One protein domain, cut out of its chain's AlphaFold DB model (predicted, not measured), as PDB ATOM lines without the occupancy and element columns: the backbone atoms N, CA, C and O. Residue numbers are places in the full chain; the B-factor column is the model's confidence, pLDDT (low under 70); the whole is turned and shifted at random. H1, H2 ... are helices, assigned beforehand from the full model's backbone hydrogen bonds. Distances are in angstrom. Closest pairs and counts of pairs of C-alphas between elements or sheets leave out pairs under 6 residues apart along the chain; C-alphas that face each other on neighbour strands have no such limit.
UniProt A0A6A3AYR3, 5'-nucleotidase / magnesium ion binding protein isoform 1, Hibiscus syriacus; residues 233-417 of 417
ATOM      1  N   PRO A 233     189.714 223.774 288.768       88.06
ATOM      2  CA  PRO A 233     189.454 224.260 290.116       88.06
ATOM      3  C   PRO A 233     188.236 223.646 290.804       88.06
ATOM      4  O   PRO A 233     188.366 223.097 291.896       88.06
ATOM      5  N   THR A 234     187.076 223.682 290.149       87.69
ATOM      6  CA  THR A 234     185.830 223.105 290.669       87.69
ATOM      7  C   THR A 234     185.967 221.604 290.909       87.69
ATOM      8  O   THR A 234     185.599 221.103 291.970       87.69
ATOM      9  N   ALA A 235     186.565 220.881 289.961       90.31
ATOM     10  CA  ALA A 235     186.789 219.446 290.093       90.31
ATOM     11  C   ALA A 235     187.698 219.108 291.295       90.31
ATOM     12  O   ALA A 235     187.415 218.180 292.053       90.31
ATOM     13  N   LEU A 236     188.748 219.899 291.533       91.25
ATOM     14  CA  LEU A 236     189.620 219.741 292.702       91.25
ATOM     15  C   LEU A 236     188.896 220.023 294.025       91.25
ATOM     16  O   LEU A 236     189.198 219.364 295.020       91.25
ATOM     17  N   MET A 237     187.931 220.947 294.056       91.75
ATOM     18  CA  MET A 237     187.107 221.162 295.252       91.75
ATOM     19  C   MET A 237     186.299 219.907 295.609       91.75
ATOM     20  O   MET A 237     186.242 219.559 296.783       91.75
ATOM     21  N   ILE A 238     185.770 219.168 294.623       93.50
ATOM     22  CA  ILE A 238     185.077 217.885 294.860       93.50
ATOM     23  C   ILE A 238     186.022 216.866 295.514       93.50
ATOM     24  O   ILE A 238     185.646 216.197 296.476       93.50
ATOM     25  N   LEU A 239     187.264 216.762 295.028       94.06
ATOM     26  CA  LEU A 239     188.277 215.886 295.629       94.06
ATOM     27  C   LEU A 239     188.523 216.254 297.095       94.06
ATOM     28  O   LEU A 239     188.553 215.378 297.958       94.06
ATOM     29  N   HIS A 240     188.698 217.545 297.373       92.31
ATOM     30  CA  HIS A 240     188.974 218.055 298.713       92.31
ATOM     31  C   HIS A 240     187.804 217.870 299.682       92.31
ATOM     32  O   HIS A 240     188.030 217.454 300.820       92.31
ATOM     33  N   LEU A 241     186.577 218.084 299.210       93.94
ATOM     34  CA  LEU A 241     185.349 217.798 299.944       93.94
ATOM     35  C   LEU A 241     185.306 216.342 300.389       93.94
ATOM     36  O   LEU A 241     185.114 216.024 301.564       93.94
ATOM     37  N   VAL A 242     185.537 215.432 299.446       93.94
ATOM     38  CA  VAL A 242     185.465 213.996 299.714       93.94
ATOM     39  C   VAL A 242     186.605 213.557 300.628       93.94
ATOM     40  O   VAL A 242     186.378 212.774 301.551       93.94
ATOM     41  N   GLU A 243     187.814 214.094 300.430       92.38
ATOM     42  CA  GLU A 243     188.943 213.876 301.339       92.38
ATOM     43  C   GLU A 243     188.557 214.240 302.779       92.38
ATOM     44  O   GLU A 243     188.839 213.471 303.705       92.38
ATOM     45  N   TRP A 244     187.901 215.387 302.977       91.12
ATOM     46  CA  TRP A 244     187.495 215.870 304.293       91.12
ATOM     47  C   TRP A 244     186.411 214.988 304.927       91.12
ATOM     48  O   TRP A 244     186.604 214.495 306.045       91.12
ATOM     49  N   VAL A 245     185.323 214.716 304.197       92.12
ATOM     50  CA  VAL A 245     184.186 213.905 304.668       92.12
ATOM     51  C   VAL A 245     184.629 212.483 305.025       92.12
ATOM     52  O   VAL A 245     184.389 212.016 306.140       92.12
ATOM     53  N   VAL A 246     185.347 211.809 304.122       91.56
ATOM     54  CA  VAL A 246     185.781 210.415 304.319       91.56
ATOM     55  C   VAL A 246     186.822 210.320 305.433       91.56
ATOM     56  O   VAL A 246     186.739 209.423 306.272       91.56
ATOM     57  N   SER A 247     187.755 211.275 305.526       89.94
ATOM     58  CA  SER A 247     188.676 211.349 306.673       89.94
ATOM     59  C   SER A 247     187.912 211.491 307.991       89.94
ATOM     60  O   SER A 247     188.319 210.932 309.010       89.94
ATOM     61  N   GLY A 248     186.810 212.239 307.975       88.94
ATOM     62  CA  GLY A 248     185.880 212.379 309.083       88.94
ATOM     63  C   GLY A 248     185.250 211.053 309.507       88.94
ATOM     64  O   GLY A 248     185.314 210.699 310.685       88.94
ATOM     65  N   TYR A 249     184.703 210.291 308.557       89.62
ATOM     66  CA  TYR A 249     184.111 208.977 308.832       89.62
ATOM     67  C   TYR A 249     185.128 207.954 309.336       89.62
ATOM     68  O   TYR A 249     184.834 207.207 310.269       89.62
ATOM     69  N   ILE A 250     186.339 207.944 308.768       87.38
ATOM     70  CA  ILE A 250     187.427 207.065 309.216       87.38
ATOM     71  C   ILE A 250     187.797 207.390 310.670       87.38
ATOM     72  O   ILE A 250     187.918 206.486 311.497       87.38
ATOM     73  N   LYS A 251     187.938 208.680 311.010       87.00
ATOM     74  CA  LYS A 251     188.274 209.123 312.375       87.00
ATOM     75  C   LYS A 251     187.178 208.802 313.387       87.00
ATOM     76  O   LYS A 251     187.494 208.382 314.495       87.00
ATOM     77  N   SER A 252     185.914 209.001 313.015       85.44
ATOM     78  CA  SER A 252     184.760 208.701 313.873       85.44
ATOM     79  C   SER A 252     184.362 207.222 313.867       85.44
ATOM     80  O   SER A 252     183.478 206.835 314.626       85.44
ATOM     81  N   ARG A 253     185.024 206.387 313.051       84.25
ATOM     82  CA  ARG A 253     184.746 204.951 312.872       84.25
ATOM     83  C   ARG A 253     183.295 204.663 312.467       84.25
ATOM     84  O   ARG A 253     182.716 203.656 312.868       84.25
ATOM     85  N   SER A 254     182.703 205.543 311.660       84.25
ATOM     86  CA  SER A 254     181.315 205.409 311.210       84.25
ATOM     87  C   SER A 254     181.212 204.462 310.006       84.25
ATOM     88  O   SER A 254     181.181 204.899 308.856       84.25
ATOM     89  N   LEU A 255     181.192 203.150 310.271       83.19
ATOM     90  CA  LEU A 255     181.194 202.111 309.230       83.19
ATOM     91  C   LEU A 255     179.969 202.183 308.312       83.19
ATOM     92  O   LEU A 255     180.138 202.139 307.099       83.19
ATOM     93  N   ASN A 256     178.771 202.390 308.863       85.44
ATOM     94  CA  ASN A 256     177.539 202.487 308.070       85.44
ATOM     95  C   ASN A 256     177.620 203.620 307.035       85.44
ATOM     96  O   ASN A 256     177.267 203.432 305.875       85.44
ATOM     97  N   LYS A 257     178.171 204.780 307.426       86.88
ATOM     98  CA  LYS A 257     178.362 205.919 306.515       86.88
ATOM     99  C   LYS A 257     179.404 205.628 305.443       86.88
ATOM    100  O   LYS A 257     179.217 206.013 304.295       86.88
ATOM    101  N   ILE A 258     180.487 204.938 305.804       87.25
ATOM    102  CA  ILE A 258     181.517 204.494 304.857       87.25
ATOM    103  C   ILE A 258     180.928 203.527 303.829       87.25
ATOM    104  O   ILE A 258     181.181 203.675 302.635       87.25
ATOM    105  N   GLU A 259     180.146 202.554 304.285       86.25
ATOM    106  CA  GLU A 259     179.519 201.559 303.427       86.25
ATOM    107  C   GLU A 259     178.492 202.204 302.493       86.25
ATOM    108  O   GLU A 259     178.606 202.048 301.277       86.25
ATOM    109  N   ALA A 260     177.568 203.008 303.030       85.12
ATOM    110  CA  ALA A 260     176.578 203.736 302.242       85.12
ATOM    111  C   ALA A 260     177.240 204.663 301.205       85.12
ATOM    112  O   ALA A 260     176.856 204.669 300.033       85.12
ATOM    113  N   PHE A 261     178.286 205.395 301.604       88.12
ATOM    114  CA  PHE A 261     179.066 206.237 300.698       88.12
ATOM    115  C   PHE A 261     179.732 205.412 299.589       88.12
ATOM    116  O   PHE A 261     179.629 205.755 298.409       88.12
ATOM    117  N   SER A 262     180.407 204.317 299.951       86.69
ATOM    118  CA  SER A 262     181.134 203.447 299.020       86.69
ATOM    119  C   SER A 262     180.196 202.800 298.005       86.69
ATOM    120  O   SER A 262     180.422 202.904 296.800       86.69
ATOM    121  N   GLN A 263     179.098 202.196 298.469       84.06
ATOM    122  CA  GLN A 263     178.110 201.558 297.601       84.06
ATOM    123  C   GLN A 263     177.535 202.553 296.589       84.06
ATOM    124  O   GLN A 263     177.405 202.226 295.406       84.06
ATOM    125  N   ARG A 264     177.252 203.786 297.030       82.06
ATOM    126  CA  ARG A 264     176.594 204.790 296.197       82.06
ATOM    127  C   ARG A 264     177.515 205.513 295.218       82.06
ATOM    128  O   ARG A 264     177.082 205.851 294.123       82.06
ATOM    129  N   THR A 265     178.759 205.777 295.606       80.81
ATOM    130  CA  THR A 265     179.695 206.575 294.790       80.81
ATOM    131  C   THR A 265     180.707 205.718 294.029       80.81
ATOM    132  O   THR A 265     181.140 206.078 292.934       80.81
ATOM    133  N   LEU A 266     181.079 204.562 294.586       80.19
ATOM    134  CA  LEU A 266     182.094 203.663 294.040       80.19
ATOM    135  C   LEU A 266     181.508 202.345 293.526       80.19
ATOM    136  O   LEU A 266     182.184 201.678 292.748       80.19
ATOM    137  N   GLY A 267     180.264 201.996 293.872       70.00
ATOM    138  CA  GLY A 267     179.584 200.760 293.464       70.00
ATOM    139  C   GLY A 267     178.708 200.897 292.212       70.00
ATOM    140  O   GLY A 267     179.110 200.485 291.121       70.00
ATOM    141  N   THR A 268     177.504 201.457 292.343       65.25
ATOM    142  CA  THR A 268     176.533 201.559 291.238       65.25
ATOM    143  C   THR A 268     176.657 202.882 290.479       65.25
ATOM    144  O   THR A 268     176.761 203.950 291.070       65.25
ATOM    145  N   LEU A 269     176.675 202.814 289.143       60.69
ATOM    146  CA  LEU A 269     176.628 204.007 288.294       60.69
ATOM    147  C   LEU A 269     175.180 204.422 288.101       60.69
ATOM    148  O   LEU A 269     174.396 203.668 287.526       60.69
ATOM    149  N   GLU A 270     174.849 205.634 288.525       63.75
ATOM    150  CA  GLU A 270     173.667 206.296 287.994       63.75
ATOM    151  C   GLU A 270     173.993 206.911 286.637       63.75
ATOM    152  O   GLU A 270     175.079 207.453 286.428       63.75
ATOM    153  N   VAL A 271     173.035 206.833 285.713       61.16
ATOM    154  CA  VAL A 271     173.163 207.352 284.340       61.16
ATOM    155  C   VAL A 271     173.418 208.870 284.324       61.16
ATOM    156  O   VAL A 271     173.963 209.395 283.362       61.16
ATOM    157  N   SER A 272     173.068 209.570 285.406       68.94
ATOM    158  CA  SER A 272     173.189 211.022 285.569       68.94
ATOM    159  C   SER A 272     174.575 211.513 286.006       68.94
ATOM    160  O   SER A 272     174.804 212.722 286.017       68.94
ATOM    161  N   TYR A 273     175.499 210.629 286.401       85.44
ATOM    162  CA  TYR A 273     176.784 211.047 286.966       85.44
ATOM    163  C   TYR A 273     177.850 211.275 285.899       85.44
ATOM    164  O   TYR A 273     178.122 210.418 285.056       85.44
ATOM    165  N   VAL A 274     178.536 212.413 285.995       87.50
ATOM    166  CA  VAL A 274     179.621 212.744 285.068       87.50
ATOM    167  C   VAL A 274     180.933 212.041 285.430       87.50
ATOM    168  O   VAL A 274     181.311 211.979 286.607       87.50
ATOM    169  N   PRO A 275     181.706 211.583 284.430       89.94
ATOM    170  CA  PRO A 275     182.959 210.870 284.663       89.94
ATOM    171  C   PRO A 275     183.995 211.627 285.507       89.94
ATOM    172  O   PRO A 275     184.660 211.015 286.344       89.94
ATOM    173  N   PHE A 276     184.151 212.945 285.320       90.81
ATOM    174  CA  PHE A 276     185.193 213.703 286.027       90.81
ATOM    175  C   PHE A 276     184.899 213.801 287.534       90.81
ATOM    176  O   PHE A 276     185.818 213.684 288.345       90.81
ATOM    177  N   ALA A 277     183.624 213.960 287.915       92.06
ATOM    178  CA  ALA A 277     183.209 214.032 289.310       92.06
ATOM    179  C   ALA A 277     183.462 212.692 290.008       92.06
ATOM    180  O   ALA A 277     184.034 212.668 291.095       92.06
ATOM    181  N   LEU A 278     183.149 211.571 289.346       92.50
ATOM    182  CA  LEU A 278     183.441 210.228 289.860       92.50
ATOM    183  C   LEU A 278     184.942 210.003 290.089       92.50
ATOM    184  O   LEU A 278     185.335 209.428 291.104       92.50
ATOM    185  N   VAL A 279     185.785 210.484 289.171       94.19
ATOM    186  CA  VAL A 279     187.248 210.423 289.310       94.19
ATOM    187  C   VAL A 279     187.724 211.246 290.508       94.19
ATOM    188  O   VAL A 279     188.543 210.764 291.288       94.19
ATOM    189  N   MET A 280     187.195 212.457 290.692       95.31
ATOM    190  CA  MET A 280     187.561 213.325 291.817       95.31
ATOM    191  C   MET A 280     187.084 212.781 293.162       95.31
ATOM    192  O   MET A 280     187.836 212.822 294.135       95.31
ATOM    193  N   VAL A 281     185.888 212.190 293.211       94.81
ATOM    194  CA  VAL A 281     185.386 211.484 294.396       94.81
ATOM    195  C   VAL A 281     186.293 210.311 294.754       94.81
ATOM    196  O   VAL A 281     186.764 210.222 295.887       94.81
ATOM    197  N   ALA A 282     186.612 209.446 293.790       94.38
ATOM    198  CA  ALA A 282     187.513 208.324 294.026       94.38
ATOM    199  C   ALA A 282     188.902 208.794 294.501       94.38
ATOM    200  O   ALA A 282     189.456 208.235 295.448       94.38
ATOM    201  N   ALA A 283     189.440 209.866 293.919       94.56
ATOM    202  CA  ALA A 283     190.708 210.451 294.346       94.56
ATOM    203  C   ALA A 283     190.665 210.997 295.785       94.56
ATOM    204  O   ALA A 283     191.606 210.797 296.557       94.56
ATOM    205  N   GLY A 284     189.559 211.642 296.171       93.94
ATOM    206  CA  GLY A 284     189.333 212.109 297.539       93.94
ATOM    207  C   GLY A 284     189.325 210.955 298.543       93.94
ATOM    208  O   GLY A 284     189.986 211.038 299.580       93.94
ATOM    209  N   VAL A 285     188.674 209.836 298.196       93.75
ATOM    210  CA  VAL A 285     188.681 208.597 298.998       93.75
ATOM    211  C   VAL A 285     190.102 208.057 299.153       93.75
ATOM    212  O   VAL A 285     190.538 207.805 300.274       93.75
ATOM    213  N   LEU A 286     190.859 207.920 298.058       92.44
ATOM    214  CA  LEU A 286     192.241 207.420 298.102       92.44
ATOM    215  C   LEU A 286     193.129 208.283 299.002       92.44
ATOM    216  O   LEU A 286     193.909 207.767 299.811       92.44
ATOM    217  N   ARG A 287     192.978 209.604 298.900       91.06
ATOM    218  CA  ARG A 287     193.747 210.560 299.690       91.06
ATOM    219  C   ARG A 287     193.360 210.550 301.172       91.06
ATOM    220  O   ARG A 287     194.251 210.634 302.020       91.06
ATOM    221  N   ALA A 288     192.076 210.393 301.495       90.69
ATOM    222  CA  ALA A 288     191.612 210.210 302.870       90.69
ATOM    223  C   ALA A 288     192.179 208.921 303.486       90.69
ATOM    224  O   ALA A 288     192.750 208.950 304.580       90.69
ATOM    225  N   SER A 289     192.109 207.814 302.743       88.31
ATOM    226  CA  SER A 289     192.583 206.492 303.167       88.31
ATOM    227  C   SER A 289     194.083 206.451 303.466       88.31
ATOM    228  O   SER A 289     194.503 205.729 304.366       88.31
ATOM    229  N   ARG A 290     194.903 207.270 302.791       82.31
ATOM    230  CA  ARG A 290     196.350 207.372 303.067       82.31
ATOM    231  C   ARG A 290     196.662 207.786 304.508       82.31
ATOM    232  O   ARG A 290     197.707 207.422 305.037       82.31
ATOM    233  N   ASN A 291     195.793 208.586 305.122       70.19
ATOM    234  CA  ASN A 291     196.012 209.132 306.461       70.19
ATOM    235  C   ASN A 291     195.434 208.242 307.577       70.19
ATOM    236  O   ASN A 291     195.530 208.615 308.748       70.19
ATOM    237  N   ALA A 292     194.819 207.104 307.241       70.88
ATOM    238  CA  ALA A 292     194.328 206.150 308.224       70.88
ATOM    239  C   ALA A 292     195.523 205.428 308.872       70.88
ATOM    240  O   ALA A 292     196.267 204.718 308.201       70.88
ATOM    241  N   ALA A 293     195.751 205.655 310.168       55.72
ATOM    242  CA  ALA A 293     196.839 205.015 310.905       55.72
ATOM    243  C   ALA A 293     196.669 203.483 310.942       55.72
ATOM    244  O   ALA A 293     195.542 202.992 310.976       55.72
ATOM    245  N   ASN A 294     197.794 202.756 310.983       55.16
ATOM    246  CA  ASN A 294     197.917 201.288 310.989       55.16
ATOM    247  C   ASN A 294     197.284 200.611 312.233       55.16
ATOM    248  O   ASN A 294     197.986 200.001 313.037       55.16
ATOM    249  N   GLY A 295     195.971 200.736 312.427       57.06
ATOM    250  CA  GLY A 295     195.212 200.131 313.525       57.06
ATOM    251  C   GLY A 295     194.073 199.222 313.048       57.06
ATOM    252  O   GLY A 295     193.850 199.043 311.852       57.06
ATOM    253  N   GLN A 296     193.319 198.652 313.997       49.91
ATOM    254  CA  GLN A 296     192.091 197.900 313.703       49.91
ATOM    255  C   GLN A 296     191.097 198.800 312.944       49.91
ATOM    256  O   GLN A 296     190.708 199.859 313.435       49.91
ATOM    257  N   GLY A 297     190.749 198.388 311.720       58.84
ATOM    258  CA  GLY A 297     190.042 199.198 310.719       58.84
ATOM    259  C   GLY A 297     190.700 199.223 309.331       58.84
ATOM    260  O   GLY A 297     190.134 199.732 308.369       58.84
ATOM    261  N   LEU A 298     191.881 198.615 309.203       67.62
ATOM    262  CA  LEU A 298     192.601 198.438 307.938       67.62
ATOM    263  C   LEU A 298     191.774 197.752 306.839       67.62
ATOM    264  O   LEU A 298     191.899 198.119 305.674       67.62
ATOM    265  N   GLU A 299     190.913 196.797 307.197       77.56
ATOM    266  CA  GLU A 299     190.135 196.028 306.224       77.56
ATOM    267  C   GLU A 299     189.139 196.915 305.466       77.56
ATOM    268  O   GLU A 299     189.185 196.972 304.239       77.56
ATOM    269  N   PHE A 300     188.324 197.720 306.155       77.25
ATOM    270  CA  PHE A 300     187.373 198.606 305.473       77.25
ATOM    271  C   PHE A 300     188.069 199.726 304.686       77.25
ATOM    272  O   PHE A 300     187.613 200.097 303.606       77.25
ATOM    273  N   VAL A 301     189.197 200.247 305.188       84.88
ATOM    274  CA  VAL A 301     190.010 201.236 304.457       84.88
ATOM    275  C   VAL A 301     190.594 200.610 303.190       84.88
ATOM    276  O   VAL A 301     190.624 201.258 302.142       84.88
ATOM    277  N   SER A 302     191.015 199.344 303.255       85.62
ATOM    278  CA  SER A 302     191.516 198.613 302.092       85.62
ATOM    279  C   SER A 302     190.420 198.370 301.053       85.62
ATOM    280  O   SER A 302     190.650 198.631 299.875       85.62
ATOM    281  N   VAL A 303     189.206 197.995 301.477       87.50
ATOM    282  CA  VAL A 303     188.041 197.838 300.589       87.50
ATOM    283  C   VAL A 303     187.685 199.167 299.925       87.50
ATOM    284  O   VAL A 303     187.546 199.220 298.706       87.50
ATOM    285  N   LEU A 304     187.615 200.262 300.691       88.44
ATOM    286  CA  LEU A 304     187.395 201.609 300.153       88.44
ATOM    287  C   LEU A 304     188.432 201.981 299.092       88.44
ATOM    288  O   LEU A 304     188.089 202.513 298.037       88.44
ATOM    289  N   ARG A 305     189.707 201.701 299.378       90.62
ATOM    290  CA  ARG A 305     190.809 201.969 298.459       90.62
ATOM    291  C   ARG A 305     190.645 201.167 297.167       90.62
ATOM    292  O   ARG A 305     190.677 201.767 296.100       90.62
ATOM    293  N   ILE A 306     190.412 199.857 297.254       90.06
ATOM    294  CA  ILE A 306     190.217 198.984 296.084       90.06
ATOM    295  C   ILE A 306     189.030 199.461 295.237       90.06
ATOM    296  O   ILE A 306     189.149 199.558 294.014       90.06
ATOM    297  N   SER A 307     187.909 199.815 295.868       91.50
ATOM    298  CA  SER A 307     186.730 200.344 295.172       91.50
ATOM    299  C   SER A 307     187.023 201.666 294.458       91.50
ATOM    300  O   SER A 307     186.591 201.865 293.323       91.50
ATOM    301  N   ALA A 308     187.797 202.560 295.080       93.00
ATOM    302  CA  ALA A 308     188.180 203.830 294.473       93.00
ATOM    303  C   ALA A 308     189.144 203.644 293.287       93.00
ATOM    304  O   ALA A 308     188.935 204.238 292.228       93.00
ATOM    305  N   GLU A 309     190.149 202.772 293.413       92.88
ATOM    306  CA  GLU A 309     191.047 202.420 292.302       92.88
ATOM    307  C   GLU A 309     190.271 201.793 291.137       92.88
ATOM    308  O   GLU A 309     190.435 202.198 289.983       92.88
ATOM    309  N   SER A 310     189.364 200.863 291.446       92.38
ATOM    310  CA  SER A 310     188.501 200.205 290.459       92.38
ATOM    311  C   SER A 310     187.610 201.209 289.730       92.38
ATOM    312  O   SER A 310     187.444 201.120 288.513       92.38
ATOM    313  N   ARG A 311     187.083 202.213 290.443       92.69
ATOM    314  CA  ARG A 311     186.274 203.282 289.848       92.69
ATOM    315  C   ARG A 311     187.082 204.142 288.875       92.69
ATOM    316  O   ARG A 311     186.603 204.397 287.770       92.69
ATOM    317  N   ILE A 312     188.299 204.552 289.241       93.69
ATOM    318  CA  ILE A 312     189.192 205.312 288.346       93.69
ATOM    319  C   ILE A 312     189.544 204.478 287.109       93.69
ATOM    320  O   ILE A 312     189.457 204.976 285.986       93.69
ATOM    321  N   ALA A 313     189.890 203.201 287.297       93.25
ATOM    322  CA  ALA A 313     190.215 202.294 286.201       93.25
ATOM    323  C   ALA A 313     189.030 202.092 285.244       93.25
ATOM    324  O   ALA A 313     189.209 202.157 284.026       93.25
ATOM    325  N   PHE A 314     187.819 201.921 285.783       92.50
ATOM    326  CA  PHE A 314     186.595 201.811 284.994       92.50
ATOM    327  C   PHE A 314     186.359 203.066 284.141       92.50
ATOM    328  O   PHE A 314     186.140 202.957 282.936       92.50
ATOM    329  N   VAL A 315     186.449 204.263 284.735       92.44
ATOM    330  CA  VAL A 315     186.261 205.524 283.995       92.44
ATOM    331  C   VAL A 315     187.329 205.696 282.912       92.44
ATOM    332  O   VAL A 315     187.000 206.061 281.783       92.44
ATOM    333  N   ALA A 316     188.591 205.377 283.208       92.56
ATOM    334  CA  ALA A 316     189.675 205.420 282.228       92.56
ATOM    335  C   ALA A 316     189.437 204.452 281.053       92.56
ATOM    336  O   ALA A 316     189.655 204.810 279.894       92.56
ATOM    337  N   GLN A 317     188.945 203.241 281.331       92.62
ATOM    338  CA  GLN A 317     188.598 202.262 280.303       92.62
ATOM    339  C   GLN A 317     187.460 202.754 279.403       92.62
ATOM    340  O   GLN A 317     187.577 202.665 278.178       92.62
ATOM    341  N   GLN A 318     186.395 203.308 279.992       90.44
ATOM    342  CA  GLN A 318     185.286 203.896 279.236       90.44
ATOM    343  C   GLN A 318     185.774 205.045 278.355       90.44
ATOM    344  O   GLN A 318     185.497 205.058 277.155       90.44
ATOM    345  N   PHE A 319     186.583 205.947 278.916       89.06
ATOM    346  CA  PHE A 319     187.150 207.073 278.185       89.06
ATOM    347  C   PHE A 319     187.952 206.618 276.960       89.06
ATOM    348  O   PHE A 319     187.646 207.018 275.841       89.06
ATOM    349  N   ILE A 320     188.901 205.694 277.130       88.25
ATOM    350  CA  ILE A 320     189.716 205.189 276.013       88.25
ATOM    351  C   ILE A 320     188.869 204.474 274.968       88.25
ATOM    352  O   ILE A 320     189.128 204.618 273.774       88.25
ATOM    353  N   SER A 321     187.864 203.703 275.391       86.69
ATOM    354  CA  SER A 321     186.975 203.011 274.457       86.69
ATOM    355  C   SER A 321     186.172 203.987 273.591       86.69
ATOM    356  O   SER A 321     186.064 203.756 272.388       86.69
ATOM    357  N   LYS A 322     185.708 205.104 274.171       83.06
ATOM    358  CA  LYS A 322     184.992 206.180 273.471       83.06
ATOM    359  C   LYS A 322     185.909 206.944 272.509       83.06
ATOM    360  O   LYS A 322     185.484 207.310 271.421       83.06
ATOM    361  N   THR A 323     187.176 207.146 272.874       73.06
ATOM    362  CA  THR A 323     188.148 207.927 272.087       73.06
ATOM    363  C   THR A 323     188.892 207.103 271.019       73.06
ATOM    364  O   THR A 323     189.779 207.632 270.352       73.06
ATOM    365  N   LYS A 324     188.572 205.813 270.810       63.00
ATOM    366  CA  LYS A 324     189.260 204.942 269.829       63.00
ATOM    367  C   LYS A 324     189.199 205.500 268.390       63.00
ATOM    368  O   LYS A 324     188.292 205.192 267.627       63.00
ATOM    369  N   GLY A 325     190.230 206.253 267.997       52.62
ATOM    370  CA  GLY A 325     190.623 206.503 266.604       52.62
ATOM    371  C   GLY A 325     190.198 207.833 265.969       52.62
ATOM    372  O   GLY A 325     190.654 208.124 264.865       52.62
ATOM    373  N   SER A 326     189.389 208.667 266.627       47.53
ATOM    374  CA  SER A 326     188.991 209.965 266.064       47.53
ATOM    375  C   SER A 326     189.820 211.105 266.649       47.53
ATOM    376  O   SER A 326     189.575 211.560 267.759       47.53
ATOM    377  N   ILE A 327     190.751 211.637 265.855       50.38
ATOM    378  CA  ILE A 327     191.466 212.892 266.158       50.38
ATOM    379  C   ILE A 327     190.474 214.073 266.281       50.38
ATOM    380  O   ILE A 327     190.807 215.087 266.879       50.38
ATOM    381  N   LYS A 328     189.247 213.941 265.747       47.19
ATOM    382  CA  LYS A 328     188.219 214.996 265.724       47.19
ATOM    383  C   LYS A 328     187.302 215.027 266.955       47.19
ATOM    384  O   LYS A 328     186.686 216.055 267.187       47.19
ATOM    385  N   SER A 329     187.193 213.946 267.738       46.78
ATOM    386  CA  SER A 329     186.390 213.943 268.985       46.78
ATOM    387  C   SER A 329     187.186 214.404 270.214       46.78
ATOM    388  O   SER A 329     186.686 214.388 271.338       46.78
ATOM    389  N   ASP A 330     188.461 214.744 270.020       50.97
ATOM    390  CA  ASP A 330     189.395 215.092 271.090       50.97
ATOM    391  C   ASP A 330     189.291 216.546 271.567       50.97
ATOM    392  O   ASP A 330     189.815 216.844 272.646       50.97
ATOM    393  N   ASP A 331     188.592 217.394 270.806       57.34
ATOM    394  CA  ASP A 331     188.398 218.824 271.079       57.34
ATOM    395  C   ASP A 331     187.130 219.115 271.904       57.34
ATOM    396  O   ASP A 331     186.835 220.273 272.196       57.34
ATOM    397  N   GLU A 332     186.374 218.087 272.313       72.69
ATOM    398  CA  GLU A 332     185.254 218.274 273.245       72.69
ATOM    399  C   GLU A 332     185.785 218.738 274.619       72.69
ATOM    400  O   GLU A 332     186.583 218.018 275.240       72.69
ATOM    401  N   PRO A 333     185.321 219.890 275.148       76.06
ATOM    402  CA  PRO A 333     185.758 220.428 276.438       76.06
ATOM    403  C   PRO A 333     185.640 219.422 277.589       76.06
ATOM    404  O   PRO A 333     186.538 219.323 278.427       76.06
ATOM    405  N   ALA A 334     184.583 218.604 277.591       79.88
ATOM    406  CA  ALA A 334     184.368 217.554 278.583       79.88
ATOM    407  C   ALA A 334     185.468 216.471 278.577       79.88
ATOM    408  O   ALA A 334     185.878 215.990 279.638       79.88
ATOM    409  N   ASN A 335     185.988 216.104 277.399       86.06
ATOM    410  CA  ASN A 335     187.059 215.112 277.270       86.06
ATOM    411  C   ASN A 335     188.399 215.688 277.751       86.06
ATOM    412  O   ASN A 335     189.165 214.982 278.412       86.06
ATOM    413  N   SER A 336     188.658 216.970 277.473       87.31
ATOM    414  CA  SER A 336     189.815 217.692 278.018       87.31
ATOM    415  C   SER A 336     189.746 217.767 279.545       87.31
ATOM    416  O   SER A 336     190.659 217.283 280.216       87.31
ATOM    417  N   LEU A 337     188.625 218.229 280.113       89.00
ATOM    418  CA  LEU A 337     188.429 218.290 281.564       89.00
ATOM    419  C   LEU A 337     188.636 216.922 282.223       89.00
ATOM    420  O   LEU A 337     189.324 216.826 283.238       89.00
ATOM    421  N   LEU A 338     188.093 215.845 281.647       91.56
ATOM    422  CA  LEU A 338     188.263 214.497 282.186       91.56
ATOM    423  C   LEU A 338     189.729 214.038 282.178       91.56
ATOM    424  O   LEU A 338     190.183 213.466 283.171       91.56
ATOM    425  N   ARG A 339     190.493 214.308 281.108       91.81
ATOM    426  CA  ARG A 339     191.939 214.009 281.054       91.81
ATOM    427  C   ARG A 339     192.706 214.760 282.133       91.81
ATOM    428  O   ARG A 339     193.503 214.161 282.857       91.81
ATOM    429  N   GLN A 340     192.430 216.054 282.264       92.88
ATOM    430  CA  GLN A 340     193.023 216.909 283.288       92.88
ATOM    431  C   GLN A 340     192.699 216.363 284.686       92.88
ATOM    432  O   GLN A 340     193.600 216.156 285.501       92.88
ATOM    433  N   CYS A 341     191.436 216.006 284.919       94.38
ATOM    434  CA  CYS A 341     190.964 215.438 286.173       94.38
ATOM    435  C   CYS A 341     191.619 214.095 286.509       94.38
ATOM    436  O   CYS A 341     192.067 213.918 287.636       94.38
ATOM    437  N   LEU A 342     191.732 213.172 285.549       94.06
ATOM    438  CA  LEU A 342     192.424 211.891 285.733       94.06
ATOM    439  C   LEU A 342     193.894 212.093 286.114       94.06
ATOM    440  O   LEU A 342     194.377 211.459 287.050       94.06
ATOM    441  N   SER A 343     194.595 213.001 285.432       94.38
ATOM    442  CA  SER A 343     196.008 213.269 285.717       94.38
ATOM    443  C   SER A 343     196.229 213.824 287.131       94.38
ATOM    444  O   SER A 343     197.085 213.325 287.866       94.38
ATOM    445  N   LEU A 344     195.398 214.782 287.553       93.81
ATOM    446  CA  LEU A 344     195.461 215.388 288.885       93.81
ATOM    447  C   LEU A 344     195.006 214.422 289.977       93.81
ATOM    448  O   LEU A 344     195.650 214.333 291.023       93.81
ATOM    449  N   ALA A 345     193.940 213.661 289.730       93.25
ATOM    450  CA  ALA A 345     193.459 212.622 290.631       93.25
ATOM    451  C   ALA A 345     194.582 211.643 290.978       93.25
ATOM    452  O   ALA A 345     194.864 211.430 292.157       93.25
ATOM    453  N   LEU A 346     195.282 211.106 289.975       91.94
ATOM    454  CA  LEU A 346     196.393 210.176 290.186       91.94
ATOM    455  C   LEU A 346     197.567 210.842 290.918       91.94
ATOM    456  O   LEU A 346     198.081 210.291 291.893       91.94
ATOM    457  N   ALA A 347     197.949 212.056 290.510       91.31
ATOM    458  CA  ALA A 347     199.038 212.803 291.138       91.31
ATOM    459  C   ALA A 347     198.797 213.042 292.640       91.31
ATOM    460  O   ALA A 347     199.707 212.852 293.463       91.31
ATOM    461  N   ARG A 348     197.557 213.404 293.002       89.00
ATOM    462  CA  ARG A 348     197.129 213.771 294.361       89.00
ATOM    463  C   ARG A 348     196.684 212.581 295.228       89.00
ATOM    464  O   ARG A 348     196.622 212.740 296.446       89.00
ATOM    465  N   SER A 349     196.431 211.403 294.649       86.75
ATOM    466  CA  SER A 349     195.975 210.198 295.377       86.75
ATOM    467  C   SER A 349     197.097 209.401 296.062       86.75
ATOM    468  O   SER A 349     196.825 208.592 296.946       86.75
ATOM    469  N   GLY A 350     198.368 209.641 295.714       77.75
ATOM    470  CA  GLY A 350     199.512 208.906 296.275       77.75
ATOM    471  C   GLY A 350     199.898 207.685 295.437       77.75
ATOM    472  O   GLY A 350     199.945 207.790 294.216       77.75
ATOM    473  N   ALA A 351     200.243 206.563 296.081       78.50
ATOM    474  CA  ALA A 351     200.441 205.287 295.387       78.50
ATOM    475  C   ALA A 351     199.069 204.734 294.977       78.50
ATOM    476  O   ALA A 351     198.160 204.716 295.811       78.50
ATOM    477  N   VAL A 352     198.912 204.298 293.729       81.12
ATOM    478  CA  VAL A 352     197.658 203.790 293.143       81.12
ATOM    479  C   VAL A 352     198.005 202.577 292.284       81.12
ATOM    480  O   VAL A 352     199.023 202.599 291.601       81.12
ATOM    481  N   SER A 353     197.185 201.527 292.308       83.12
ATOM    482  CA  SER A 353     197.370 200.381 291.410       83.12
ATOM    483  C   SER A 353     197.173 200.792 289.946       83.12
ATOM    484  O   SER A 353     196.180 201.437 289.599       83.12
ATOM    485  N   PHE A 354     198.097 200.398 289.067       79.88
ATOM    486  CA  PHE A 354     198.032 200.760 287.650       79.88
ATOM    487  C   PHE A 354     197.323 199.712 286.804       79.88
ATOM    488  O   PHE A 354     197.517 198.508 286.951       79.88
ATOM    489  N   SER A 355     196.549 200.204 285.840       88.62
ATOM    490  CA  SER A 355     196.021 199.420 284.730       88.62
ATOM    491  C   SER A 355     196.399 200.091 283.411       88.62
ATOM    492  O   SER A 355     196.624 201.304 283.360       88.62
ATOM    493  N   ALA A 356     196.465 199.318 282.324       91.00
ATOM    494  CA  ALA A 356     196.800 199.859 281.005       91.00
ATOM    495  C   ALA A 356     195.904 201.052 280.593       91.00
ATOM    496  O   ALA A 356     196.452 202.048 280.118       91.00
ATOM    497  N   PRO A 357     194.571 201.043 280.834       91.38
ATOM    498  CA  PRO A 357     193.734 202.212 280.576       91.38
ATOM    499  C   PRO A 357     194.149 203.460 281.364       91.38
ATOM    500  O   PRO A 357     194.198 204.556 280.818       91.38
ATOM    501  N   VAL A 358     194.501 203.311 282.640       91.88
ATOM    502  CA  VAL A 358     194.929 204.441 283.480       91.88
ATOM    503  C   VAL A 358     196.227 205.056 282.948       91.88
ATOM    504  O   VAL A 358     196.315 206.275 282.802       91.88
ATOM    505  N   LEU A 359     197.205 204.219 282.589       91.69
ATOM    506  CA  LEU A 359     198.483 204.669 282.028       91.69
ATOM    507  C   LEU A 359     198.311 205.377 280.677       91.69
ATOM    508  O   LEU A 359     198.941 206.406 280.432       91.69
ATOM    509  N   LEU A 360     197.433 204.865 279.812       91.50
ATOM    510  CA  LEU A 360     197.122 205.482 278.520       91.50
ATOM    511  C   LEU A 360     196.427 206.843 278.682       91.50
ATOM    512  O   LEU A 360     196.784 207.793 277.985       91.50
ATOM    513  N   CYS A 361     195.482 206.971 279.620       91.75
ATOM    514  CA  CYS A 361     194.865 208.257 279.953       91.75
ATOM    515  C   CYS A 361     195.898 209.268 280.458       91.75
ATOM    516  O   CYS A 361     195.887 210.422 280.033       91.75
ATOM    517  N   LEU A 362     196.809 208.830 281.330       92.06
ATOM    518  CA  LEU A 362     197.867 209.670 281.881       92.06
ATOM    519  C   LEU A 362     198.854 210.133 280.798       92.06
ATOM    520  O   LEU A 362     199.181 211.317 280.729       92.06
ATOM    521  N   ALA A 363     199.278 209.230 279.911       92.00
ATOM    522  CA  ALA A 363     200.122 209.571 278.766       92.00
ATOM    523  C   ALA A 363     199.416 210.555 277.817       92.00
ATOM    524  O   ALA A 363     200.019 211.528 277.366       92.00
ATOM    525  N   SER A 364     198.121 210.347 277.561       90.50
ATOM    526  CA  SER A 364     197.301 211.261 276.757       90.50
ATOM    527  C   SER A 364     197.214 212.657 277.388       90.50
ATOM    528  O   SER A 364     197.436 213.652 276.700       90.50
ATOM    529  N   ALA A 365     196.978 212.742 278.702       92.25
ATOM    530  CA  ALA A 365     196.953 214.010 279.431       92.25
ATOM    531  C   ALA A 365     198.312 214.732 279.390       92.25
ATOM    532  O   ALA A 365     198.356 215.942 279.169       92.25
ATOM    533  N   LEU A 366     199.429 214.006 279.520       92.56
ATOM    534  CA  LEU A 366     200.767 214.594 279.392       92.56
ATOM    535  C   LEU A 366     200.998 215.215 278.014       92.56
ATOM    536  O   LEU A 366     201.485 216.337 277.933       92.56
ATOM    537  N   LEU A 367     200.625 214.513 276.946       89.81
ATOM    538  CA  LEU A 367     200.874 214.954 275.572       89.81
ATOM    539  C   LEU A 367     199.934 216.070 275.098       89.81
ATOM    540  O   LEU A 367     200.289 216.819 274.188       89.81
ATOM    541  N   ARG A 368     198.721 216.145 275.655       87.50
ATOM    542  CA  ARG A 368     197.656 217.023 275.141       87.50
ATOM    543  C   ARG A 368     197.267 218.152 276.075       87.50
ATOM    544  O   ARG A 368     196.871 219.197 275.587       87.50
ATOM    545  N   GLU A 369     197.368 217.945 277.382       89.69
ATOM    546  CA  GLU A 369     196.882 218.907 278.375       89.69
ATOM    547  C   GLU A 369     198.039 219.574 279.124       89.69
ATOM    548  O   GLU A 369     197.982 220.765 279.388       89.69
ATOM    549  N   ILE A 370     199.101 218.834 279.466       91.31
ATOM    550  CA  ILE A 370     200.202 219.340 280.313       91.31
ATOM    551  C   ILE A 370     201.354 219.881 279.465       91.31
ATOM    552  O   ILE A 370     201.866 220.971 279.720       91.31
ATOM    553  N   PHE A 371     201.739 219.138 278.428       90.38
ATOM    554  CA  PHE A 371     202.741 219.539 277.448       90.38
ATOM    555  C   PHE A 371     202.120 219.543 276.045       90.38
ATOM    556  O   PHE A 371     202.481 218.695 275.226       90.38
ATOM    557  N   PRO A 372     201.206 220.487 275.732       87.19
ATOM    558  CA  PRO A 372     200.526 220.576 274.437       87.19
ATOM    559  C   PRO A 372     201.460 221.085 273.320       87.19
ATOM    560  O   PRO A 372     201.127 221.996 272.567       87.19
ATOM    561  N   LEU A 373     202.657 220.502 273.195       84.25
ATOM    562  CA  LEU A 373     203.739 220.975 272.331       84.25
ATOM    563  C   LEU A 373     203.285 221.109 270.882       84.25
ATOM    564  O   LEU A 373     203.587 222.104 270.238       84.25
ATOM    565  N   ARG A 374     202.515 220.142 270.369       82.62
ATOM    566  CA  ARG A 374     202.001 220.189 268.994       82.62
ATOM    567  C   ARG A 374     201.122 221.420 268.748       82.62
ATOM    568  O   ARG A 374     201.279 222.062 267.716       82.62
ATOM    569  N   HIS A 375     200.215 221.727 269.677       81.38
ATOM    570  CA  HIS A 375     199.330 222.894 269.593       81.38
ATOM    571  C   HIS A 375     200.136 224.189 269.679       81.38
ATOM    572  O   HIS A 375     200.032 225.039 268.800       81.38
ATOM    573  N   LEU A 376     201.038 224.279 270.660       78.88
ATOM    574  CA  LEU A 376     201.902 225.445 270.850       78.88
ATOM    575  C   LEU A 376     202.809 225.701 269.637       78.88
ATOM    576  O   LEU A 376     202.898 226.831 269.167       78.88
ATOM    577  N   TYR A 377     203.441 224.667 269.077       80.69
ATOM    578  CA  TYR A 377     204.269 224.811 267.878       80.69
ATOM    579  C   TYR A 377     203.446 225.226 266.654       80.69
ATOM    580  O   TYR A 377     203.900 226.073 265.889       80.69
ATOM    581  N   MET A 378     202.229 224.696 266.479       80.06
ATOM    582  CA  MET A 378     201.332 225.140 265.405       80.06
ATOM    583  C   MET A 378     200.938 226.613 265.558       80.06
ATOM    584  O   MET A 378     200.965 227.349 264.573       80.06
ATOM    585  N   GLN A 379     200.642 227.066 266.778       73.94
ATOM    586  CA  GLN A 379     200.354 228.475 267.053       73.94
ATOM    587  C   GLN A 379     201.563 229.378 266.784       73.94
ATOM    588  O   GLN A 379     201.411 230.436 266.181       73.94
ATOM    589  N   ILE A 380     202.773 228.957 267.168       75.19
ATOM    590  CA  ILE A 380     204.013 229.698 266.881       75.19
ATOM    591  C   ILE A 380     204.247 229.797 265.368       75.19
ATOM    592  O   ILE A 380     204.587 230.866 264.862       75.19
ATOM    593  N   LEU A 381     204.031 228.710 264.620       76.00
ATOM    594  CA  LEU A 381     204.142 228.726 263.160       76.00
ATOM    595  C   LEU A 381     203.115 229.675 262.529       76.00
ATOM    596  O   LEU A 381     203.479 230.461 261.659       76.00
ATOM    597  N   GLN A 382     201.864 229.666 262.999       74.19
ATOM    598  CA  GLN A 382     200.828 230.603 262.549       74.19
ATOM    599  C   GLN A 382     201.172 232.061 262.892       74.19
ATOM    600  O   GLN A 382     200.974 232.945 262.059       74.19
ATOM    601  N   PHE A 383     201.751 232.311 264.068       70.00
ATOM    602  CA  PHE A 383     202.206 233.631 264.515       70.00
ATOM    603  C   PHE A 383     203.302 234.212 263.614       70.00
ATOM    604  O   PHE A 383     203.235 235.375 263.235       70.00
ATOM    605  N   ILE A 384     204.274 233.396 263.188       67.50
ATOM    606  CA  ILE A 384     205.325 233.832 262.248       67.50
ATOM    607  C   ILE A 384     204.721 234.328 260.919       67.50
ATOM    608  O   ILE A 384     205.302 235.181 260.254       67.50
ATOM    609  N   HIS A 385     203.542 233.821 260.546       65.75
ATOM    610  CA  HIS A 385     202.881 234.119 259.274       65.75
ATOM    611  C   HIS A 385     201.773 235.183 259.390       65.75
ATOM    612  O   HIS A 385     201.234 235.601 258.366       65.75
ATOM    613  N   SER A 386     201.419 235.636 260.599       60.56
ATOM    614  CA  SER A 386     200.338 236.602 260.830       60.56
ATOM    615  C   SER A 386     200.778 237.710 261.793       60.56
ATOM    616  O   SER A 386     201.057 237.489 262.965       60.56
ATOM    617  N   SER A 387     200.839 238.943 261.290       55.06
ATOM    618  CA  SER A 387     201.229 240.145 262.032       55.06
ATOM    619  C   SER A 387     200.125 240.618 262.999       55.06
ATOM    620  O   SER A 387     199.535 241.677 262.792       55.06
ATOM    621  N   GLY A 388     199.804 239.826 264.028       55.97
ATOM    622  CA  GLY A 388     198.788 240.138 265.048       55.97
ATOM    623  C   GLY A 388     199.218 239.656 266.438       55.97
ATOM    624  O   GLY A 388     199.312 238.459 266.691       55.97
ATOM    625  N   SER A 389     199.531 240.591 267.338       58.31
ATOM    626  CA  SER A 389     200.672 240.471 268.256       58.31
ATOM    627  C   SER A 389     200.403 240.270 269.757       58.31
ATOM    628  O   SER A 389     201.303 240.542 270.538       58.31
ATOM    629  N   GLU A 390     199.251 239.781 270.227       58.09
ATOM    630  CA  GLU A 390     199.046 239.627 271.694       58.09
ATOM    631  C   GLU A 390     198.379 238.320 272.149       58.09
ATOM    632  O   GLU A 390     198.474 237.950 273.321       58.09
ATOM    633  N   PHE A 391     197.745 237.568 271.247       54.91
ATOM    634  CA  PHE A 391     196.913 236.426 271.646       54.91
ATOM    635  C   PHE A 391     197.733 235.202 272.112       54.91
ATOM    636  O   PHE A 391     197.425 234.612 273.147       54.91
ATOM    637  N   GLY A 392     198.827 234.859 271.416       61.00
ATOM    638  CA  GLY A 392     199.619 233.648 271.704       61.00
ATOM    639  C   GLY A 392     200.472 233.706 272.980       61.00
ATOM    640  O   GLY A 392     200.612 232.705 273.682       61.00
ATOM    641  N   ILE A 393     201.011 234.879 273.341       67.50
ATOM    642  CA  ILE A 393     201.850 235.041 274.548       67.50
ATOM    643  C   ILE A 393     201.003 234.903 275.823       67.50
ATOM    644  O   ILE A 393     201.436 234.286 276.800       67.50
ATOM    645  N   ASN A 394     199.771 235.419 275.800       73.69
ATOM    646  CA  ASN A 394     198.840 235.328 276.925       73.69
ATOM    647  C   ASN A 394     198.353 233.891 277.166       73.69
ATOM    648  O   ASN A 394     198.193 233.484 278.317       73.69
ATOM    649  N   GLU A 395     198.172 233.092 276.109       75.88
ATOM    650  CA  GLU A 395     197.811 231.676 276.227       75.88
ATOM    651  C   GLU A 395     198.941 230.836 276.834       75.88
ATOM    652  O   GLU A 395     198.689 230.080 277.775       75.88
ATOM    653  N   ILE A 396     200.184 231.022 276.376       79.31
ATOM    654  CA  ILE A 396     201.360 230.333 276.932       79.31
ATOM    655  C   ILE A 396     201.547 230.697 278.406       79.31
ATOM    656  O   ILE A 396     201.717 229.811 279.243       79.31
ATOM    657  N   LYS A 397     201.476 231.989 278.746       83.06
ATOM    658  CA  LYS A 397     201.601 232.441 280.135       83.06
ATOM    659  C   LYS A 397     200.515 231.825 281.022       83.06
ATOM    660  O   LYS A 397     200.829 231.271 282.070       83.06
ATOM    661  N   ARG A 398     199.259 231.836 280.565       82.62
ATOM    662  CA  ARG A 398     198.129 231.199 281.260       82.62
ATOM    663  C   ARG A 398     198.338 229.695 281.456       82.62
ATOM    664  O   ARG A 398     197.992 229.181 282.515       82.62
ATOM    665  N   HIS A 399     198.908 228.997 280.470       84.62
ATOM    666  CA  HIS A 399     199.241 227.573 280.580       84.62
ATOM    667  C   HIS A 399     200.315 227.311 281.643       84.62
ATOM    668  O   HIS A 399     200.127 226.462 282.511       84.62
ATOM    669  N   LEU A 400     201.408 228.081 281.618       85.38
ATOM    670  CA  LEU A 400     202.504 227.975 282.592       85.38
ATOM    671  C   LEU A 400     202.050 228.311 284.021       85.38
ATOM    672  O   LEU A 400     202.491 227.680 284.983       85.38
ATOM    673  N   ASP A 401     201.136 229.270 284.161       85.44
ATOM    674  CA  ASP A 401     200.524 229.627 285.441       85.44
ATOM    675  C   ASP A 401     199.447 228.619 285.894       85.44
ATOM    676  O   ASP A 401     199.025 228.643 287.057       85.44
ATOM    677  N   GLY A 402     199.030 227.711 285.009       83.56
ATOM    678  CA  GLY A 402     198.004 226.705 285.250       83.56
ATOM    679  C   GLY A 402     198.426 225.606 286.230       83.56
ATOM    680  O   GLY A 402     199.596 225.236 286.348       83.56
ATOM    681  N   ILE A 403     197.436 225.039 286.928       86.94
ATOM    682  CA  ILE A 403     197.633 223.983 287.940       86.94
ATOM    683  C   ILE A 403     198.311 222.748 287.334       86.94
ATOM    684  O   ILE A 403     199.230 222.190 287.928       86.94
ATOM    685  N   LEU A 404     197.906 222.354 286.125       88.56
ATOM    686  CA  LEU A 404     198.438 221.179 285.428       88.56
ATOM    687  C   LEU A 404     199.938 221.289 285.156       88.56
ATOM    688  O   LEU A 404     200.673 220.333 285.393       88.56
ATOM    689  N   PHE A 405     200.403 222.455 284.700       89.69
ATOM    690  CA  PHE A 405     201.823 222.682 284.455       89.69
ATOM    691  C   PHE A 405     202.612 222.748 285.768       89.69
ATOM    692  O   PHE A 405     203.651 222.102 285.900       89.69
ATOM    693  N   LYS A 406     202.081 223.443 286.784       90.06
ATOM    694  CA  LYS A 406     202.677 223.498 288.134       90.06
ATOM    695  C   LYS A 406     202.813 222.117 288.781       90.06
ATOM    696  O   LYS A 406     203.724 221.901 289.578       90.06
ATOM    697  N   GLU A 407     201.941 221.177 288.429       90.12
ATOM    698  CA  GLU A 407     201.971 219.796 288.913       90.12
ATOM    699  C   GLU A 407     202.621 218.797 287.958       90.12
ATOM    700  O   GLU A 407     202.683 217.612 288.290       90.12
ATOM    701  N   ALA A 408     203.159 219.238 286.819       91.19
ATOM    702  CA  ALA A 408     203.673 218.346 285.786       91.19
ATOM    703  C   ALA A 408     204.678 217.321 286.337       91.19
ATOM    704  O   ALA A 408     204.571 216.136 286.040       91.19
ATOM    705  N   GLY A 409     205.588 217.741 287.225       89.94
ATOM    706  CA  GLY A 409     206.545 216.832 287.864       89.94
ATOM    707  C   GLY A 409     205.887 215.759 288.741       89.94
ATOM    708  O   GLY A 409     206.299 214.601 288.717       89.94
ATOM    709  N   VAL A 410     204.832 216.110 289.484       90.06
ATOM    710  CA  VAL A 410     204.090 215.153 290.324       90.06
ATOM    711  C   VAL A 410     203.280 214.195 289.451       90.06
ATOM    712  O   VAL A 410     203.241 213.003 289.747       90.06
ATOM    713  N   ILE A 411     202.684 214.704 288.371       91.75
ATOM    714  CA  ILE A 411     201.906 213.922 287.406       91.75
ATOM    715  C   ILE A 411     202.810 212.933 286.661       91.75
ATOM    716  O   ILE A 411     202.499 211.749 286.601       91.75
ATOM    717  N   THR A 412     203.962 213.369 286.146       90.69
ATOM    718  CA  THR A 412     204.946 212.476 285.512       90.69
ATOM    719  C   THR A 412     205.503 211.462 286.510       90.69
ATOM    720  O   THR A 412     205.687 210.297 286.166       90.69
ATOM    721  N   GLY A 413     205.701 211.870 287.767       88.69
ATOM    722  CA  GLY A 413     206.140 210.992 288.850       88.69
ATOM    723  C   GLY A 413     205.218 209.794 289.106       88.69
ATOM    724  O   GLY A 413     205.677 208.805 289.667       88.69
ATOM    725  N   VAL A 414     203.951 209.844 288.677       88.56
ATOM    726  CA  VAL A 414     203.003 208.726 288.810       88.56
ATOM    727  C   VAL A 414     203.500 207.463 288.094       88.56
ATOM    728  O   VAL A 414     203.299 206.385 288.627       88.56
ATOM    729  N   PHE A 415     204.210 207.564 286.963       86.62
ATOM    730  CA  PHE A 415     204.755 206.388 286.253       86.62
ATOM    731  C   PHE A 415     205.859 205.639 287.015       86.62
ATOM    732  O   PHE A 415     206.227 204.535 286.623       86.62
ATOM    733  N   TYR A 416     206.415 206.257 288.058       82.81
ATOM    734  CA  TYR A 416     207.569 205.758 288.806       82.81
ATOM    735  C   TYR A 416     207.231 205.390 290.258       82.81
ATOM    736  O   TYR A 416     208.132 205.028 291.015       82.81
ATOM    737  N   ARG A 417     205.967 205.548 290.663       75.75
ATOM    738  CA  ARG A 417     205.445 205.093 291.959       75.75
ATOM    739  C   ARG A 417     204.932 203.672 291.834       75.75
ATOM    740  O   ARG A 417     204.917 202.993 292.882       75.75
TER     741      ARG A 417
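Overview. This is residues 233 to 417 of the 417 residues of the protein "5'-nucleotidase / magnesium ion binding protein isoform 1" of Hibiscus syriacus (UniProt A0A6A3AYR3). Five helices, H1 to H5, stand in an up-and-down bundle with H3 in its middle; H6 crosses H4 and H5, with H10 beside it. The hairpin of H7 and H8 makes an arm at one end of the long axis, and its tip, residues 384 to 390, sticks out. The printed part has 185 residues, with ten named helices in the order H1 to H10 and no named strand: the class is all helix. The whole is compact, with a radius of gyration of the C-alphas of 18.5 A and spans of 66 by 30 by 30 A.

Arrangement. Start with H1, residues 233 to 252, and H2, residues 255 to 267, a hairpin at a shallow tilt of 32 degrees; residues 246 to 250 of H1 alone touch H2, and the closest C-alphas are those of Tyr 249 and Ile 258, 6.5 A apart. H3, residues 275 to 290, touches H1, the closest C-alphas being those of Glu 243 and Gly 284, 4.2 A apart. H4, residues 298 to 322, forms a hairpin with H3, closest at the C-alphas of Ala 282 and Ala 308, 4.6 A apart. H5, residues 333 to 349, touches H3 at a shallow tilt of 6 degrees, closest at the C-alphas of Arg 287 and Ser 349, 4.9 A apart. These five form the bundle, up and down, each running against the one before it. Next comes H6, residues 356 to 370, at a steep tilt of 66 degrees to H4; residues 357 to 361 of H6 alone touch H4, closest at the C-alphas of Gln 317 and Pro 357, 5.1 A apart. H7, residues 373 to 385, and H8, residues 391 to 401, form a hairpin, closest at the C-alphas of Gln 379 and Gly 392, 7.0 A apart; both are apart from H5. H9, residues 403 to 406, only just touches H6, with 3 pairs of C-alphas within 8 A, the closest those of Ile 370 and Phe 405, 5.6 A apart. H10, residues 408 to 416, touches H5, closest at the C-alphas of Ala 347 and Ile 411, 4.8 A apart. Every O i to N i+4 pair is within hydrogen-bond range in H1, H2, H3, H4, H5 and H8, against 10 of 11 in H6, 8 of 9 in H7 and 3 of 5 in H10; H9 is too short for such a pair.

Along the chain. Find C-alpha 233 at (189.454, 224.260, 290.116); from there H1 runs 28.8 A. H4, the longest helix, runs 36.1 A from C-alpha 298 at (192.601, 198.438, 307.938). H10 ends at C-alpha 416, (207.569, 205.758, 288.806).

Size, cuts and confidence. The two C-alphas farthest apart, those of Gln 296 and Ser 387, are 67.4 A apart. The printed part has no cut and no long link. Look for pLDDT under 70 at residues 268 to 272, 293 to 298, 324 to 331 and 384 to 393.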